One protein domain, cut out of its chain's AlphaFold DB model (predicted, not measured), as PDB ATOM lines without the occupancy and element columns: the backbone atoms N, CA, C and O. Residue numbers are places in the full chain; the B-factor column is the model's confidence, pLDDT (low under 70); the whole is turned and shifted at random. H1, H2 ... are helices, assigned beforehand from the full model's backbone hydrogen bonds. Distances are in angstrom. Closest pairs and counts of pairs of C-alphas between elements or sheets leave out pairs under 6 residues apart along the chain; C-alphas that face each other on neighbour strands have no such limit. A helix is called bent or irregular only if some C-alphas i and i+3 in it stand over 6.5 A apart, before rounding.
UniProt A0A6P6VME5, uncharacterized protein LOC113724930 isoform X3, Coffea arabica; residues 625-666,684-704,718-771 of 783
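What this domain is: This is residues 625 to 666, 684 to 704 and 718 to 771 of the 783 residues of the protein "uncharacterized protein LOC113724930 isoform X3" of Coffea arabica (UniProt A0A6P6VME5). H5 runs through the middle of a compact, all-helix body: H7 folds back along one side of it, and on another side the helical hairpin of H1 and H2 meets it with H2 crossing it steeply. H3 packs on H2 and H4 on H7, H6 is a short turn after H5, and residues 744 to 749 stick out. The 117 printed residues hold seven named helices, H1 to H7 in order along the chain, and no named strand. The radius of gyration of the C-alphas is 14.5 A, and the spans are 49 by 33 by 24 A.

How they stand to each other: Begin with H1, residues 625 to 640, and H2, residues 645 to 666: this hairpin has a shallow tilt of 5 degrees, opposite ways, and its closest C-alphas, Gly 638 and Leu 648, touch at 6.8 A. H2 is a hub with H5, residues 718 to 739, each touching three helices. With residues 645 to 653 alone H2 touches H5, at a steep tilt of 49 degrees, the same way; look at the closest C-alphas, Ala 649 and Leu 733, 5.0 A apart. H3, residues 684 to 693, touches H2 at a steep tilt of 42 degrees, the closest C-alphas being Ser 656 and Leu 689 at 7.1 A. H7, residues 748 to 769, touches H5 at a shallow tilt of 21 degrees, opposite ways, closest at the C-alphas of Val 731 and Ile 758, 5.6 A. H4, residues 697 to 704, only just touches H7, with 3 pairs of C-alphas within 8 A, the closest Pro 697 and Leu 761 at 7.1 A. H6, residues 741 to 744, only just touches H3, also with 3 pairs, the closest Gly 686 and Ile 742 at 6.4 A. H1 and H7 are apart. Every O i to N i+4 pair is within hydrogen-bond range in H2, H3 and H7, against 10 of 12 in H1, 2 of 4 in H4 and 17 of 18 in H5; H6 is too short for such a pair.

Where its parts are: Find C-alpha 625 at (216.106, 194.712, 238.804); from there H1 runs 23.6 A, irregular, with C-alphas 629 and 632 7.5 A apart and a kink of 46 degrees near residue 632. H2 and H7 each measure 31.4 A and H5 31.8 A; H3, H4 and H6 are shorter. H7 ends at C-alpha 769, (206.588, 214.991, 208.424).

The domain as a whole: The farthest C-alphas, Thr 666 and Gly 771, are 50.1 A apart. Residues 667 to 683 and 705 to 717 are not printed, with gaps of 16.1 A and 14.9 A between C-alphas. The links printed whole are tight. Mean pLDDT of the printed part is 74.2, with 38 residues under 70, among them 697 to 704 and 741 to 751.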
ATOM      1  N   GLU A 625     215.898 193.364 238.273       76.44
ATOM      2  CA  GLU A 625     216.106 194.712 238.804       76.44
ATOM      3  C   GLU A 625     217.142 195.480 237.970       76.44
ATOM      4  O   GLU A 625     216.951 196.666 237.693       76.44
ATOM      5  N   ALA A 626     218.200 194.803 237.505       77.62
ATOM      6  CA  ALA A 626     219.212 195.388 236.624       77.62
ATOM      7  C   ALA A 626     218.643 195.716 235.230       77.62
ATOM      8  O   ALA A 626     218.931 196.778 234.662       77.62
ATOM      9  N   PHE A 627     217.771 194.848 234.709       82.31
ATOM     10  CA  PHE A 627     217.078 195.077 233.445       82.31
ATOM     11  C   PHE A 627     216.151 196.301 233.524       82.31
ATOM     12  O   PHE A 627     216.314 197.245 232.747       82.31
ATOM     13  N   PHE A 628     215.220 196.343 234.488       81.00
ATOM     14  CA  PHE A 628     214.272 197.460 234.610       81.00
ATOM     15  C   PHE A 628     214.952 198.769 235.037       81.00
ATOM     16  O   PHE A 628     214.589 199.835 234.534       81.00
ATOM     17  N   GLY A 629     215.991 198.704 235.877       76.00
ATOM     18  CA  GLY A 629     216.795 199.868 236.263       76.00
ATOM     19  C   GLY A 629     217.567 200.498 235.097       76.00
ATOM     20  O   GLY A 629     217.794 201.707 235.090       76.00
ATOM     21  N   SER A 630     217.925 199.711 234.074       82.94
ATOM     22  CA  SER A 630     218.611 200.202 232.869       82.94
ATOM     23  C   SER A 630     217.681 200.453 231.672       82.94
ATOM     24  O   SER A 630     218.136 200.966 230.648       82.94
ATOM     25  N   LEU A 631     216.379 200.175 231.791       82.75
ATOM     26  CA  LEU A 631     215.424 200.189 230.678       82.75
ATOM     27  C   LEU A 631     215.300 201.558 229.992       82.75
ATOM     28  O   LEU A 631     215.413 201.646 228.772       82.75
ATOM     29  N   LYS A 632     215.146 202.644 230.761       80.12
ATOM     30  CA  LYS A 632     215.073 204.010 230.202       80.12
ATOM     31  C   LYS A 632     216.345 204.386 229.438       80.12
ATOM     32  O   LYS A 632     216.268 204.988 228.372       80.12
ATOM     33  N   LYS A 633     217.511 203.975 229.950       78.19
ATOM     34  CA  LYS A 633     218.805 204.188 229.292       78.19
ATOM     35  C   LYS A 633     218.910 203.375 228.000       78.19
ATOM     36  O   LYS A 633     219.375 203.914 227.007       78.19
ATOM     37  N   ARG A 634     218.420 202.129 227.981       80.56
ATOM     38  CA  ARG A 634     218.360 201.283 226.772       80.56
ATOM     39  C   ARG A 634     217.430 201.858 225.701       80.56
ATOM     40  O   ARG A 634     217.774 201.805 224.528       80.56
ATOM     41  N   ILE A 635     216.288 202.426 226.096       83.00
ATOM     42  CA  ILE A 635     215.362 203.107 225.176       83.00
ATOM     43  C   ILE A 635     216.029 204.347 224.573       83.00
ATOM     44  O   ILE A 635     216.016 204.508 223.357       83.00
ATOM     45  N   GLN A 636     216.656 205.189 225.403       79.12
ATOM     46  CA  GLN A 636     217.340 206.396 224.933       79.12
ATOM     47  C   GLN A 636     218.522 206.058 224.013       79.12
ATOM     48  O   GLN A 636     218.625 206.605 222.920       79.12
ATOM     49  N   GLN A 637     219.357 205.096 224.413       77.31
ATOM     50  CA  GLN A 637     220.463 204.613 223.589       77.31
ATOM     51  C   GLN A 637     219.959 204.034 222.268       77.31
ATOM     52  O   GLN A 637     220.532 204.350 221.241       77.31
ATOM     53  N   GLY A 638     218.871 203.258 222.271       75.88
ATOM     54  CA  GLY A 638     218.284 202.700 221.051       75.88
ATOM     55  C   GLY A 638     217.708 203.751 220.089       75.88
ATOM     56  O   GLY A 638     217.751 203.549 218.876       75.88
ATOM     57  N   LEU A 639     217.204 204.876 220.609       79.31
ATOM     58  CA  LEU A 639     216.745 206.013 219.798       79.31
ATOM     59  C   LEU A 639     217.920 206.763 219.149       79.31
ATOM     60  O   LEU A 639     217.840 207.139 217.977       79.31
ATOM     61  N   GLU A 640     219.008 206.943 219.900       75.69
ATOM     62  CA  GLU A 640     220.226 207.644 219.468       75.69
ATOM     63  C   GLU A 640     221.138 206.773 218.586       75.69
ATOM     64  O   GLU A 640     221.842 207.287 217.722       75.69
ATOM     65  N   SER A 641     221.109 205.446 218.746       67.12
ATOM     66  CA  SER A 641     222.055 204.514 218.118       67.12
ATOM     67  C   SER A 641     221.680 204.069 216.703       67.12
ATOM     68  O   SER A 641     222.216 203.074 216.216       67.12
ATOM     69  N   GLY A 642     220.727 204.730 216.039       59.00
ATOM     70  CA  GLY A 642     220.385 204.383 214.653       59.00
ATOM     71  C   GLY A 642     219.554 203.101 214.473       59.00
ATOM     72  O   GLY A 642     219.146 202.836 213.345       59.00
ATOM     73  N   MET A 643     219.288 202.332 215.538       67.38
ATOM     74  CA  MET A 643     218.689 200.989 215.484       67.38
ATOM     75  C   MET A 643     217.302 200.967 214.828       67.38
ATOM     76  O   MET A 643     216.502 201.886 215.002       67.38
ATOM     77  N   HIS A 644     216.982 199.871 214.125       77.44
ATOM     78  CA  HIS A 644     215.651 199.661 213.556       77.44
ATOM     79  C   HIS A 644     214.604 199.608 214.680       77.44
ATOM     80  O   HIS A 644     214.600 198.691 215.511       77.44
ATOM     81  N   LEU A 645     213.722 200.611 214.717       85.25
ATOM     82  CA  LEU A 645     212.817 200.842 215.846       85.25
ATOM     83  C   LEU A 645     211.855 199.672 216.083       85.25
ATOM     84  O   LEU A 645     211.471 199.427 217.224       85.25
ATOM     85  N   GLN A 646     211.507 198.913 215.039       82.25
ATOM     86  CA  GLN A 646     210.639 197.740 215.173       82.25
ATOM     87  C   GLN A 646     211.338 196.616 215.941       82.25
ATOM     88  O   GLN A 646     210.747 196.030 216.841       82.25
ATOM     89  N   THR A 647     212.613 196.361 215.645       81.50
ATOM     90  CA  THR A 647     213.415 195.334 216.326       81.50
ATOM     91  C   THR A 647     213.701 195.742 217.768       81.50
ATOM     92  O   THR A 647     213.678 194.910 218.677       81.50
ATOM     93  N   LEU A 648     213.933 197.039 217.998       85.00
ATOM     94  CA  LEU A 648     214.055 197.597 219.341       85.00
ATOM     95  C   LEU A 648     212.751 197.413 220.131       85.00
ATOM     96  O   LEU A 648     212.798 196.912 221.254       85.00
ATOM     97  N   ALA A 649     211.598 197.755 219.548       87.44
ATOM     98  CA  ALA A 649     210.291 197.582 220.179       87.44
ATOM     99  C   ALA A 649     209.993 196.109 220.500       87.44
ATOM    100  O   ALA A 649     209.640 195.794 221.635       87.44
ATOM    101  N   GLU A 650     210.222 195.208 219.543       85.62
ATOM    102  CA  GLU A 650     210.075 193.761 219.710       85.62
ATOM    103  C   GLU A 650     210.932 193.228 220.858       85.62
ATOM    104  O   GLU A 650     210.430 192.569 221.775       85.62
ATOM    105  N   ARG A 651     212.224 193.571 220.871       85.31
ATOM    106  CA  ARG A 651     213.150 193.128 221.915       85.31
ATOM    107  C   ARG A 651     212.768 193.672 223.288       85.31
ATOM    108  O   ARG A 651     212.817 192.919 224.263       85.31
ATOM    109  N   LEU A 652     212.400 194.952 223.375       86.62
ATOM    110  CA  LEU A 652     211.994 195.600 224.626       86.62
ATOM    111  C   LEU A 652     210.717 194.976 225.188       86.62
ATOM    112  O   LEU A 652     210.677 194.668 226.379       86.62
ATOM    113  N   VAL A 653     209.710 194.738 224.346       86.81
ATOM    114  CA  VAL A 653     208.446 194.116 224.759       86.81
ATOM    115  C   VAL A 653     208.675 192.662 225.170       86.81
ATOM    116  O   VAL A 653     208.340 192.309 226.299       86.81
ATOM    117  N   LYS A 654     209.340 191.843 224.345       84.19
ATOM    118  CA  LYS A 654     209.627 190.433 224.673       84.19
ATOM    119  C   LYS A 654     210.461 190.282 225.946       84.19
ATOM    120  O   LYS A 654     210.133 189.462 226.800       84.19
ATOM    121  N   SER A 655     211.497 191.105 226.114       81.06
ATOM    122  CA  SER A 655     212.357 191.065 227.305       81.06
ATOM    123  C   SER A 655     211.620 191.549 228.558       81.06
ATOM    124  O   SER A 655     211.763 190.951 229.621       81.06
ATOM    125  N   SER A 656     210.778 192.581 228.442       83.62
ATOM    126  CA  SER A 656     209.956 193.058 229.565       83.62
ATOM    127  C   SER A 656     208.920 192.017 229.983       83.62
ATOM    128  O   SER A 656     208.758 191.768 231.172       83.62
ATOM    129  N   ILE A 657     208.274 191.351 229.022       83.44
ATOM    130  CA  ILE A 657     207.346 190.241 229.279       83.44
ATOM    131  C   ILE A 657     208.068 189.088 229.981       83.44
ATOM    132  O   ILE A 657     207.594 188.601 231.008       83.44
ATOM    133  N   TYR A 658     209.229 188.685 229.461       82.94
ATOM    134  CA  TYR A 658     210.048 187.624 230.037       82.94
ATOM    135  C   TYR A 658     210.406 187.911 231.504       82.94
ATOM    136  O   TYR A 658     210.168 187.075 232.380       82.94
ATOM    137  N   TRP A 659     210.919 189.112 231.791       79.12
ATOM    138  CA  TRP A 659     211.316 189.499 233.145       79.12
ATOM    139  C   TRP A 659     210.128 189.688 234.089       79.12
ATOM    140  O   TRP A 659     210.208 189.272 235.247       79.12
ATOM    141  N   LEU A 660     209.003 190.228 233.604       78.25
ATOM    142  CA  LEU A 660     207.769 190.317 234.387       78.25
ATOM    143  C   LEU A 660     207.269 188.916 234.763       78.25
ATOM    144  O   LEU A 660     207.092 188.641 235.948       78.25
ATOM    145  N   LEU A 661     207.135 187.991 233.809       77.31
ATOM    146  CA  LEU A 661     206.685 186.618 234.084       77.31
ATOM    147  C   LEU A 661     207.620 185.872 235.047       77.31
ATOM    148  O   LEU A 661     207.157 185.113 235.901       77.31
ATOM    149  N   ARG A 662     208.933 186.103 234.943       72.25
ATOM    150  CA  ARG A 662     209.923 185.510 235.847       72.25
ATOM    151  C   ARG A 662     209.806 186.064 237.268       72.25
ATOM    152  O   ARG A 662     209.821 185.272 238.203       72.25
ATOM    153  N   SER A 663     209.608 187.376 237.421       65.25
ATOM    154  CA  SER A 663     209.419 188.013 238.733       65.25
ATOM    155  C   SER A 663     208.170 187.499 239.465       65.25
ATOM    156  O   SER A 663     208.230 187.258 240.666       65.25
ATOM    157  N   TYR A 664     207.076 187.213 238.748       62.97
ATOM    158  CA  TYR A 664     205.869 186.615 239.339       62.97
ATOM    159  C   TYR A 664     206.091 185.168 239.814       62.97
ATOM    160  O   TYR A 664     205.663 184.818 240.913       62.97
ATOM    161  N   LYS A 665     206.823 184.342 239.048       56.84
ATOM    162  CA  LYS A 665     207.167 182.960 239.450       56.84
ATOM    163  C   LYS A 665     208.066 182.894 240.690       56.84
ATOM    164  O   LYS A 665     208.035 181.909 241.419       56.84
ATOM    165  N   THR A 666     208.886 183.916 240.935       53.88
ATOM    166  CA  THR A 666     209.741 183.980 242.132       53.88
ATOM    167  C   THR A 666     208.945 184.330 243.395       53.88
ATOM    168  O   THR A 666     209.309 183.863 244.470       53.88
ATOM    169  N   SER A 684     196.916 192.465 235.341       60.84
ATOM    170  CA  SER A 684     197.971 193.180 236.081       60.84
ATOM    171  C   SER A 684     199.287 193.301 235.304       60.84
ATOM    172  O   SER A 684     200.045 194.252 235.500       60.84
ATOM    173  N   LEU A 685     199.553 192.355 234.397       66.81
ATOM    174  CA  LEU A 685     200.798 192.293 233.637       66.81
ATOM    175  C   LEU A 685     200.765 193.236 232.425       66.81
ATOM    176  O   LEU A 685     201.749 193.925 232.163       66.81
ATOM    177  N   GLY A 686     199.611 193.341 231.755       66.25
ATOM    178  CA  GLY A 686     199.385 194.326 230.693       66.25
ATOM    179  C   GLY A 686     199.469 195.773 231.196       66.25
ATOM    180  O   GLY A 686     200.132 196.595 230.568       66.25
ATOM    181  N   ALA A 687     198.876 196.073 232.358       68.62
ATOM    182  CA  ALA A 687     198.960 197.403 232.972       68.62
ATOM    183  C   ALA A 687     200.408 197.791 233.329       68.62
ATOM    184  O   ALA A 687     200.861 198.874 232.971       68.62
ATOM    185  N   LYS A 688     201.174 196.872 233.937       73.44
ATOM    186  CA  LYS A 688     202.599 197.094 234.247       73.44
ATOM    187  C   LYS A 688     203.459 197.280 232.995       73.44
ATOM    188  O   LYS A 688     204.381 198.087 233.005       73.44
ATOM    189  N   LEU A 689     203.175 196.546 231.920       78.50
ATOM    190  CA  LEU A 689     203.901 196.675 230.654       78.50
ATOM    191  C   LEU A 689     203.656 198.042 229.998       78.50
ATOM    192  O   LEU A 689     204.585 198.644 229.461       78.50
ATOM    193  N   ILE A 690     202.418 198.537 230.081       79.94
ATOM    194  CA  ILE A 690     202.037 199.873 229.610       79.94
ATOM    195  C   ILE A 690     202.768 200.951 230.412       79.94
ATOM    196  O   ILE A 690     203.405 201.801 229.797       79.94
ATOM    197  N   ASP A 691     202.762 200.874 231.744       80.56
ATOM    198  CA  ASP A 691     203.431 201.861 232.604       80.56
ATOM    199  C   ASP A 691     204.962 201.887 232.418       80.56
ATOM    200  O   ASP A 691     205.598 202.928 232.591       80.56
ATOM    201  N   LEU A 692     205.578 200.752 232.065       81.75
ATOM    202  CA  LEU A 692     207.032 200.647 231.896       81.75
ATOM    203  C   LEU A 692     207.535 201.129 230.529       81.75
ATOM    204  O   LEU A 692     208.637 201.679 230.453       81.75
ATOM    205  N   LEU A 693     206.782 200.878 229.453       83.00
ATOM    206  CA  LEU A 693     207.254 201.080 228.075       83.00
ATOM    207  C   LEU A 693     206.566 202.237 227.345       83.00
ATOM    208  O   LEU A 693     207.150 202.803 226.415       83.00
ATOM    209  N   LEU A 694     205.335 202.585 227.722       86.31
ATOM    210  CA  LEU A 694     204.544 203.580 227.006       86.31
ATOM    211  C   LEU A 694     204.547 204.925 227.732       86.31
ATOM    212  O   LEU A 694     204.473 205.001 228.951       86.31
ATOM    213  N   THR A 695     204.596 206.007 226.961       82.44
ATOM    214  CA  THR A 695     204.413 207.383 227.452       82.44
ATOM    215  C   THR A 695     203.063 207.906 226.977       82.44
ATOM    216  O   THR A 695     202.697 207.642 225.828       82.44
ATOM    217  N   ASP A 696     202.300 208.616 227.815       73.56
ATOM    218  CA  ASP A 696     201.003 209.148 227.382       73.56
ATOM    219  C   ASP A 696     201.199 210.163 226.236       73.56
ATOM    220  O   ASP A 696     202.057 211.045 226.341       73.56
ATOM    221  N   PRO A 697     200.420 210.078 225.139       66.00
ATOM    222  CA  PRO A 697     200.506 211.037 224.038       66.00
ATOM    223  C   PRO A 697     200.389 212.510 224.468       66.00
ATOM    224  O   PRO A 697     200.968 213.377 223.815       66.00
ATOM    225  N   LYS A 698     199.680 212.811 225.567       65.88
ATOM    226  CA  LYS A 698     199.563 214.172 226.118       65.88
ATOM    227  C   LYS A 698     200.874 214.659 226.744       65.88
ATOM    228  O   LYS A 698     201.300 215.771 226.457       65.88
ATOM    229  N   GLU A 699     201.559 213.801 227.500       66.00
ATOM    230  CA  GLU A 699     202.856 214.108 228.126       66.00
ATOM    231  C   GLU A 699     203.975 214.277 227.086       66.00
ATOM    232  O   GLU A 699     204.914 215.052 227.276       66.00
ATOM    233  N   MET A 700     203.866 213.587 225.945       67.56
ATOM    234  CA  MET A 700     204.787 213.761 224.817       67.56
ATOM    235  C   MET A 700     204.648 215.136 224.143       67.56
ATOM    236  O   MET A 700     205.634 215.658 223.622       67.56
ATOM    237  N   ASN A 701     203.453 215.734 224.187       56.72
ATOM    238  CA  ASN A 701     203.169 217.044 223.603       56.72
ATOM    239  C   ASN A 701     203.650 218.199 224.511       56.72
ATOM    240  O   ASN A 701     204.123 219.220 224.017       56.72
ATOM    241  N   ASP A 702     203.640 218.016 225.835       49.47
ATOM    242  CA  ASP A 702     204.104 219.028 226.799       49.47
ATOM    243  C   ASP A 702     205.636 219.218 226.801       49.47
ATOM    244  O   ASP A 702     206.127 220.327 227.037       49.47
ATOM    245  N   MET A 703     206.413 218.192 226.415       47.59
ATOM    246  CA  MET A 703     207.861 218.327 226.155       47.59
ATOM    247  C   MET A 703     208.186 219.279 224.988       47.59
ATOM    248  O   MET A 703     209.299 219.806 224.924       47.59
ATOM    249  N   ARG A 704     207.231 219.520 224.077       47.12
ATOM    250  CA  ARG A 704     207.378 220.441 222.937       47.12
ATOM    251  C   ARG A 704     207.265 221.907 223.368       47.12
ATOM    252  O   ARG A 704     207.956 222.757 222.819       47.12
ATOM    253  N   PRO A 718     218.682 218.347 213.478       43.16
ATOM    254  CA  PRO A 718     218.763 216.971 214.008       43.16
ATOM    255  C   PRO A 718     217.829 216.710 215.209       43.16
ATOM    256  O   PRO A 718     217.543 215.565 215.557       43.16
ATOM    257  N   ALA A 719     217.298 217.771 215.826       49.53
ATOM    258  CA  ALA A 719     216.313 217.688 216.901       49.53
ATOM    259  C   ALA A 719     214.908 217.250 216.430       49.53
ATOM    260  O   ALA A 719     214.170 216.639 217.212       49.53
ATOM    261  N   SER A 720     214.516 217.521 215.174       57.56
ATOM    262  CA  SER A 720     213.199 217.107 214.659       57.56
ATOM    263  C   SER A 720     213.159 215.621 214.296       57.56
ATOM    264  O   SER A 720     212.151 214.970 214.552       57.56
ATOM    265  N   ASP A 721     214.267 215.064 213.800       64.19
ATOM    266  CA  ASP A 721     214.363 213.650 213.405       64.19
ATOM    267  C   ASP A 721     214.331 212.705 214.623       64.19
ATOM    268  O   ASP A 721     213.584 211.726 214.662       64.19
ATOM    269  N   LEU A 722     215.035 213.071 215.704       72.50
ATOM    270  CA  LEU A 722     214.966 212.347 216.979       72.50
ATOM    271  C   LEU A 722     213.563 212.419 217.608       72.50
ATOM    272  O   LEU A 722     213.108 211.465 218.245       72.50
ATOM    273  N   THR A 723     212.860 213.538 217.408       75.94
ATOM    274  CA  THR A 723     211.477 213.707 217.867       75.94
ATOM    275  C   THR A 723     210.549 212.758 217.112       75.94
ATOM    276  O   THR A 723     209.839 211.989 217.760       75.94
ATOM    277  N   VAL A 724     210.602 212.733 215.775       77.56
ATOM    278  CA  VAL A 724     209.804 211.814 214.941       77.56
ATOM    279  C   VAL A 724     210.090 210.354 215.307       77.56
ATOM    280  O   VAL A 724     209.154 209.614 215.610       77.56
ATOM    281  N   ARG A 725     211.364 209.964 215.445       83.00
ATOM    282  CA  ARG A 725     211.747 208.613 215.896       83.00
ATOM    283  C   ARG A 725     211.188 208.234 217.266       83.00
ATOM    284  O   ARG A 725     210.820 207.080 217.487       83.00
ATOM    285  N   LYS A 726     211.096 209.183 218.206       83.88
ATOM    286  CA  LYS A 726     210.482 208.941 219.521       83.88
ATOM    287  C   LYS A 726     208.988 208.630 219.390       83.88
ATOM    288  O   LYS A 726     208.500 207.731 220.076       83.88
ATOM    289  N   TYR A 727     208.273 209.332 218.508       83.56
ATOM    290  CA  TYR A 727     206.864 209.050 218.209       83.56
ATOM    291  C   TYR A 727     206.690 207.706 217.484       83.56
ATOM    292  O   TYR A 727     205.831 206.914 217.875       83.56
ATOM    293  N   GLU A 728     207.541 207.394 216.507       86.75
ATOM    294  CA  GLU A 728     207.528 206.110 215.790       86.75
ATOM    295  C   GLU A 728     207.780 204.917 216.722       86.75
ATOM    296  O   GLU A 728     207.036 203.933 216.693       86.75
ATOM    297  N   LEU A 729     208.770 205.013 217.616       89.25
ATOM    298  CA  LEU A 729     209.037 203.963 218.602       89.25
ATOM    299  C   LEU A 729     207.827 203.741 219.519       89.25
ATOM    300  O   LEU A 729     207.489 202.604 219.846       89.25
ATOM    301  N   GLN A 730     207.139 204.814 219.909       89.25
ATOM    302  CA  GLN A 730     205.936 204.745 220.739       89.25
ATOM    303  C   GLN A 730     204.739 204.109 220.007       89.25
ATOM    304  O   GLN A 730     203.914 203.462 220.661       89.25
ATOM    305  N   VAL A 731     204.653 204.226 218.679       88.31
ATOM    306  CA  VAL A 731     203.690 203.470 217.856       88.31
ATOM    307  C   VAL A 731     204.060 201.988 217.825       88.31
ATOM    308  O   VAL A 731     203.213 201.134 218.099       88.31
ATOM    309  N   LEU A 732     205.327 201.671 217.561       88.56
ATOM    310  CA  LEU A 732     205.805 200.293 217.425       88.56
ATOM    311  C   LEU A 732     205.711 199.507 218.737       88.56
ATOM    312  O   LEU A 732     205.250 198.368 218.730       88.56
ATOM    313  N   LEU A 733     206.036 200.127 219.877       87.31
ATOM    314  CA  LEU A 733     205.843 199.526 221.202       87.31
ATOM    315  C   LEU A 733     204.368 199.194 221.463       87.31
ATOM    316  O   LEU A 733     204.058 198.114 221.959       87.31
ATOM    317  N   ARG A 734     203.437 200.082 221.085       87.81
ATOM    318  CA  ARG A 734     201.991 199.829 221.218       87.81
ATOM    319  C   ARG A 734     201.515 198.709 220.302       87.81
ATOM    320  O   ARG A 734     200.703 197.895 220.737       87.81
ATOM    321  N   MET A 735     202.012 198.651 219.066       84.94
ATOM    322  CA  MET A 735     201.698 197.574 218.122       84.94
ATOM    323  C   MET A 735     202.212 196.219 218.606       84.94
ATOM    324  O   MET A 735     201.512 195.217 218.479       84.94
ATOM    325  N   GLU A 736     203.406 196.187 219.183       85.44
ATOM    326  CA  GLU A 736     204.002 194.950 219.667       85.44
ATOM    327  C   GLU A 736     203.325 194.452 220.951       85.44
ATOM    328  O   GLU A 736     202.985 193.274 221.058       85.44
ATOM    329  N   ILE A 737     202.998 195.356 221.885       82.81
ATOM    330  CA  ILE A 737     202.149 195.026 223.041       82.81
ATOM    331  C   ILE A 737     200.792 194.494 222.561       82.81
ATOM    332  O   ILE A 737     200.308 193.487 223.078       82.81
ATOM    333  N   PHE A 738     200.199 195.126 221.541       78.00
ATOM    334  CA  PHE A 738     198.925 194.704 220.960       78.00
ATOM    335  C   PHE A 738     198.982 193.295 220.347       78.00
ATOM    336  O   PHE A 738     198.000 192.561 220.471       78.00
ATOM    337  N   ARG A 739     200.108 192.924 219.718       76.88
ATOM    338  CA  ARG A 739     200.356 191.605 219.106       76.88
ATOM    339  C   ARG A 739     200.741 190.513 220.108       76.88
ATOM    340  O   ARG A 739     200.593 189.342 219.781       76.88
ATOM    341  N   SER A 740     201.220 190.875 221.297       75.19
ATOM    342  CA  SER A 740     201.655 189.910 222.313       75.19
ATOM    343  C   SER A 740     200.503 189.074 222.895       75.19
ATOM    344  O   SER A 740     199.375 189.555 223.032       75.19
ATOM    345  N   ASP A 741     200.798 187.843 223.329       63.59
ATOM    346  CA  ASP A 741     199.818 186.901 223.907       63.59
ATOM    347  C   ASP A 741     199.109 187.433 225.169       63.59
ATOM    348  O   ASP A 741     198.007 187.002 225.510       63.59
ATOM    349  N   ILE A 742     199.688 188.439 225.830       62.03
ATOM    350  CA  ILE A 742     199.101 189.131 226.991       62.03
ATOM    351  C   ILE A 742     197.886 189.983 226.585       62.03
ATOM    352  O   ILE A 742     196.970 190.178 227.380       62.03
ATOM    353  N   SER A 743     197.833 190.441 225.331       53.19
ATOM    354  CA  SER A 743     196.702 191.169 224.739       53.19
ATOM    355  C   SER A 743     195.605 190.220 224.222       53.19
ATOM    356  O   SER A 743     194.458 190.626 224.018       53.19
ATOM    357  N   VAL A 744     195.902 188.933 224.003       49.38
ATOM    358  CA  VAL A 744     194.971 187.984 223.361       49.38
ATOM    359  C   VAL A 744     193.778 187.635 224.266       49.38
ATOM    360  O   VAL A 744     192.671 187.441 223.759       49.38
ATOM    361  N   ASN A 745     193.925 187.714 225.593       51.00
ATOM    362  CA  ASN A 745     192.845 187.411 226.536       51.00
ATOM    363  C   ASN A 745     192.046 188.654 227.000       51.00
ATOM    364  O   ASN A 745     192.380 189.326 227.968       51.00
ATOM    365  N   LYS A 746     190.907 188.867 226.319       51.69
ATOM    366  CA  LYS A 746     189.609 189.374 226.834       51.69
ATOM    367  C   LYS A 746     189.362 190.856 227.198       51.69
ATOM    368  O   LYS A 746     188.270 191.130 227.687       51.69
ATOM    369  N   GLU A 747     190.197 191.842 226.853       56.59
ATOM    370  CA  GLU A 747     189.800 193.263 227.028       56.59
ATOM    371  C   GLU A 747     189.707 194.080 225.729       56.59
ATOM    372  O   GLU A 747     190.639 194.756 225.290       56.59
ATOM    373  N   GLN A 748     188.499 194.087 225.155       58.38
ATOM    374  CA  GLN A 748     188.064 195.021 224.108       58.38
ATOM    375  C   GLN A 748     188.395 196.509 224.404       58.38
ATOM    376  O   GLN A 748     188.842 197.187 223.474       58.38
ATOM    377  N   PRO A 749     188.241 197.046 225.641       62.50
ATOM    378  CA  PRO A 749     188.496 198.466 225.906       62.50
ATOM    379  C   PRO A 749     189.983 198.852 225.875       62.50
ATOM    380  O   PRO A 749     190.312 199.935 225.390       62.50
ATOM    381  N   LEU A 750     190.901 197.981 226.318       66.88
ATOM    382  CA  LEU A 750     192.345 198.248 226.250       66.88
ATOM    383  C   LEU A 750     192.838 198.260 224.799       66.88
ATOM    384  O   LEU A 750     193.576 199.157 224.393       66.88
ATOM    385  N   LYS A 751     192.357 197.307 223.993       69.69
ATOM    386  CA  LYS A 751     192.627 197.242 222.550       69.69
ATOM    387  C   LYS A 751     192.124 198.482 221.818       69.69
ATOM    388  O   LYS A 751     192.863 199.063 221.030       69.69
ATOM    389  N   GLN A 752     190.900 198.922 222.118       72.38
ATOM    390  CA  GLN A 752     190.343 200.158 221.559       72.38
ATOM    391  C   GLN A 752     191.136 201.396 222.001       72.38
ATOM    392  O   GLN A 752     191.379 202.287 221.186       72.38
ATOM    393  N   LYS A 753     191.592 201.445 223.261       78.44
ATOM    394  CA  LYS A 753     192.437 202.532 223.778       78.44
ATOM    395  C   LYS A 753     193.790 202.589 223.063       78.44
ATOM    396  O   LYS A 753     194.176 203.665 222.612       78.44
ATOM    397  N   LEU A 754     194.481 201.457 222.924       78.94
ATOM    398  CA  LEU A 754     195.767 201.375 222.223       78.94
ATOM    399  C   LEU A 754     195.624 201.740 220.745       78.94
ATOM    400  O   LEU A 754     196.411 202.538 220.248       78.94
ATOM    401  N   LEU A 755     194.586 201.240 220.068       80.69
ATOM    402  CA  LEU A 755     194.319 201.571 218.669       80.69
ATOM    403  C   LEU A 755     194.057 203.072 218.482       80.69
ATOM    404  O   LEU A 755     194.656 203.695 217.611       80.69
ATOM    405  N   LYS A 756     193.234 203.678 219.348       83.25
ATOM    406  CA  LYS A 756     192.969 205.124 219.319       83.25
ATOM    407  C   LYS A 756     194.243 205.947 219.546       83.25
ATOM    408  O   LYS A 756     194.428 206.972 218.896       83.25
ATOM    409  N   GLN A 757     195.121 205.502 220.445       81.44
ATOM    410  CA  GLN A 757     196.411 206.153 220.679       81.44
ATOM    411  C   GLN A 757     197.375 205.979 219.500       81.44
ATOM    412  O   GLN A 757     198.067 206.931 219.165       81.44
ATOM    413  N   ILE A 758     197.401 204.811 218.850       83.62
ATOM    414  CA  ILE A 758     198.203 204.580 217.640       83.62
ATOM    415  C   ILE A 758     197.762 205.535 216.529       83.62
ATOM    416  O   ILE A 758     198.607 206.239 215.987       83.62
ATOM    417  N   CYS A 759     196.459 205.621 216.242       81.19
ATOM    418  CA  CYS A 759     195.940 206.557 215.241       81.19
ATOM    419  C   CYS A 759     196.324 208.006 215.578       81.19
ATOM    420  O   CYS A 759     196.888 208.695 214.740       81.19
ATOM    421  N   SER A 760     196.139 208.428 216.834       81.25
ATOM    422  CA  SER A 760     196.513 209.777 217.271       81.25
ATOM    423  C   SER A 760     198.012 210.074 217.140       81.25
ATOM    424  O   SER A 760     198.372 211.217 216.883       81.25
ATOM    425  N   LEU A 761     198.890 209.089 217.354       82.31
ATOM    426  CA  LEU A 761     200.339 209.262 217.199       82.31
ATOM    427  C   LEU A 761     200.743 209.305 215.722       82.31
ATOM    428  O   LEU A 761     201.619 210.085 215.367       82.31
ATOM    429  N   LEU A 762     200.092 208.511 214.868       81.69
ATOM    430  CA  LEU A 762     200.302 208.539 213.420       81.69
ATOM    431  C   LEU A 762     199.872 209.881 212.813       81.69
ATOM    432  O   LEU A 762     200.607 210.418 211.993       81.69
ATOM    433  N   ASP A 763     198.765 210.465 213.280       79.06
ATOM    434  CA  ASP A 763     198.333 211.808 212.867       79.06
ATOM    435  C   ASP A 763     199.370 212.883 213.251       79.06
ATOM    436  O   ASP A 763     199.649 213.801 212.479       79.06
ATOM    437  N   ILE A 764     199.993 212.753 214.430       76.44
ATOM    438  CA  ILE A 764     201.064 213.656 214.883       76.44
ATOM    439  C   ILE A 764     202.334 213.462 214.050       76.44
ATOM    440  O   ILE A 764     202.958 214.446 213.666       76.44
ATOM    441  N   ILE A 765     202.720 212.218 213.754       77.12
ATOM    442  CA  ILE A 765     203.876 211.914 212.898       77.12
ATOM    443  C   ILE A 765     203.654 212.486 211.497       77.12
ATOM    444  O   ILE A 765     204.543 213.155 210.981       77.12
ATOM    445  N   GLN A 766     202.463 212.305 210.925       75.25
ATOM    446  CA  GLN A 766     202.095 212.879 209.633       75.25
ATOM    447  C   GLN A 766     202.210 214.410 209.663       75.25
ATOM    448  O   GLN A 766     202.893 214.991 208.827       75.25
ATOM    449  N   TYR A 767     201.669 215.061 210.698       72.81
ATOM    450  CA  TYR A 767     201.810 216.507 210.899       72.81
ATOM    451  C   TYR A 767     203.276 216.974 211.049       72.81
ATOM    452  O   TYR A 767     203.631 218.061 210.586       72.81
ATOM    453  N   LEU A 768     204.138 216.175 211.690       67.56
ATOM    454  CA  LEU A 768     205.570 216.469 211.846       67.56
ATOM    455  C   LEU A 768     206.358 216.271 210.542       67.56
ATOM    456  O   LEU A 768     207.287 217.034 210.282       67.56
ATOM    457  N   ILE A 769     205.985 215.278 209.733       67.81
ATOM    458  CA  ILE A 769     206.588 214.991 208.424       67.81
ATOM    459  C   ILE A 769     206.164 216.043 207.385       67.81
ATOM    460  O   ILE A 769     206.991 216.463 206.578       67.81
ATOM    461  N   ASP A 770     204.926 216.538 207.460       68.38
ATOM    462  CA  ASP A 770     204.365 217.536 206.536       68.38
ATOM    463  C   ASP A 770     204.807 218.988 206.838       68.38
ATOM    464  O   ASP A 770     204.314 219.939 206.233       68.38
ATOM    465  N   GLY A 771     205.755 219.200 207.760       55.62
ATOM    466  CA  GLY A 771     206.371 220.514 207.988       55.62
ATOM    467  C   GLY A 771     205.577 221.487 208.874       55.62
ATOM    468  O   GLY A 771     205.927 222.664 208.951       55.62
TER     469      GLY A 771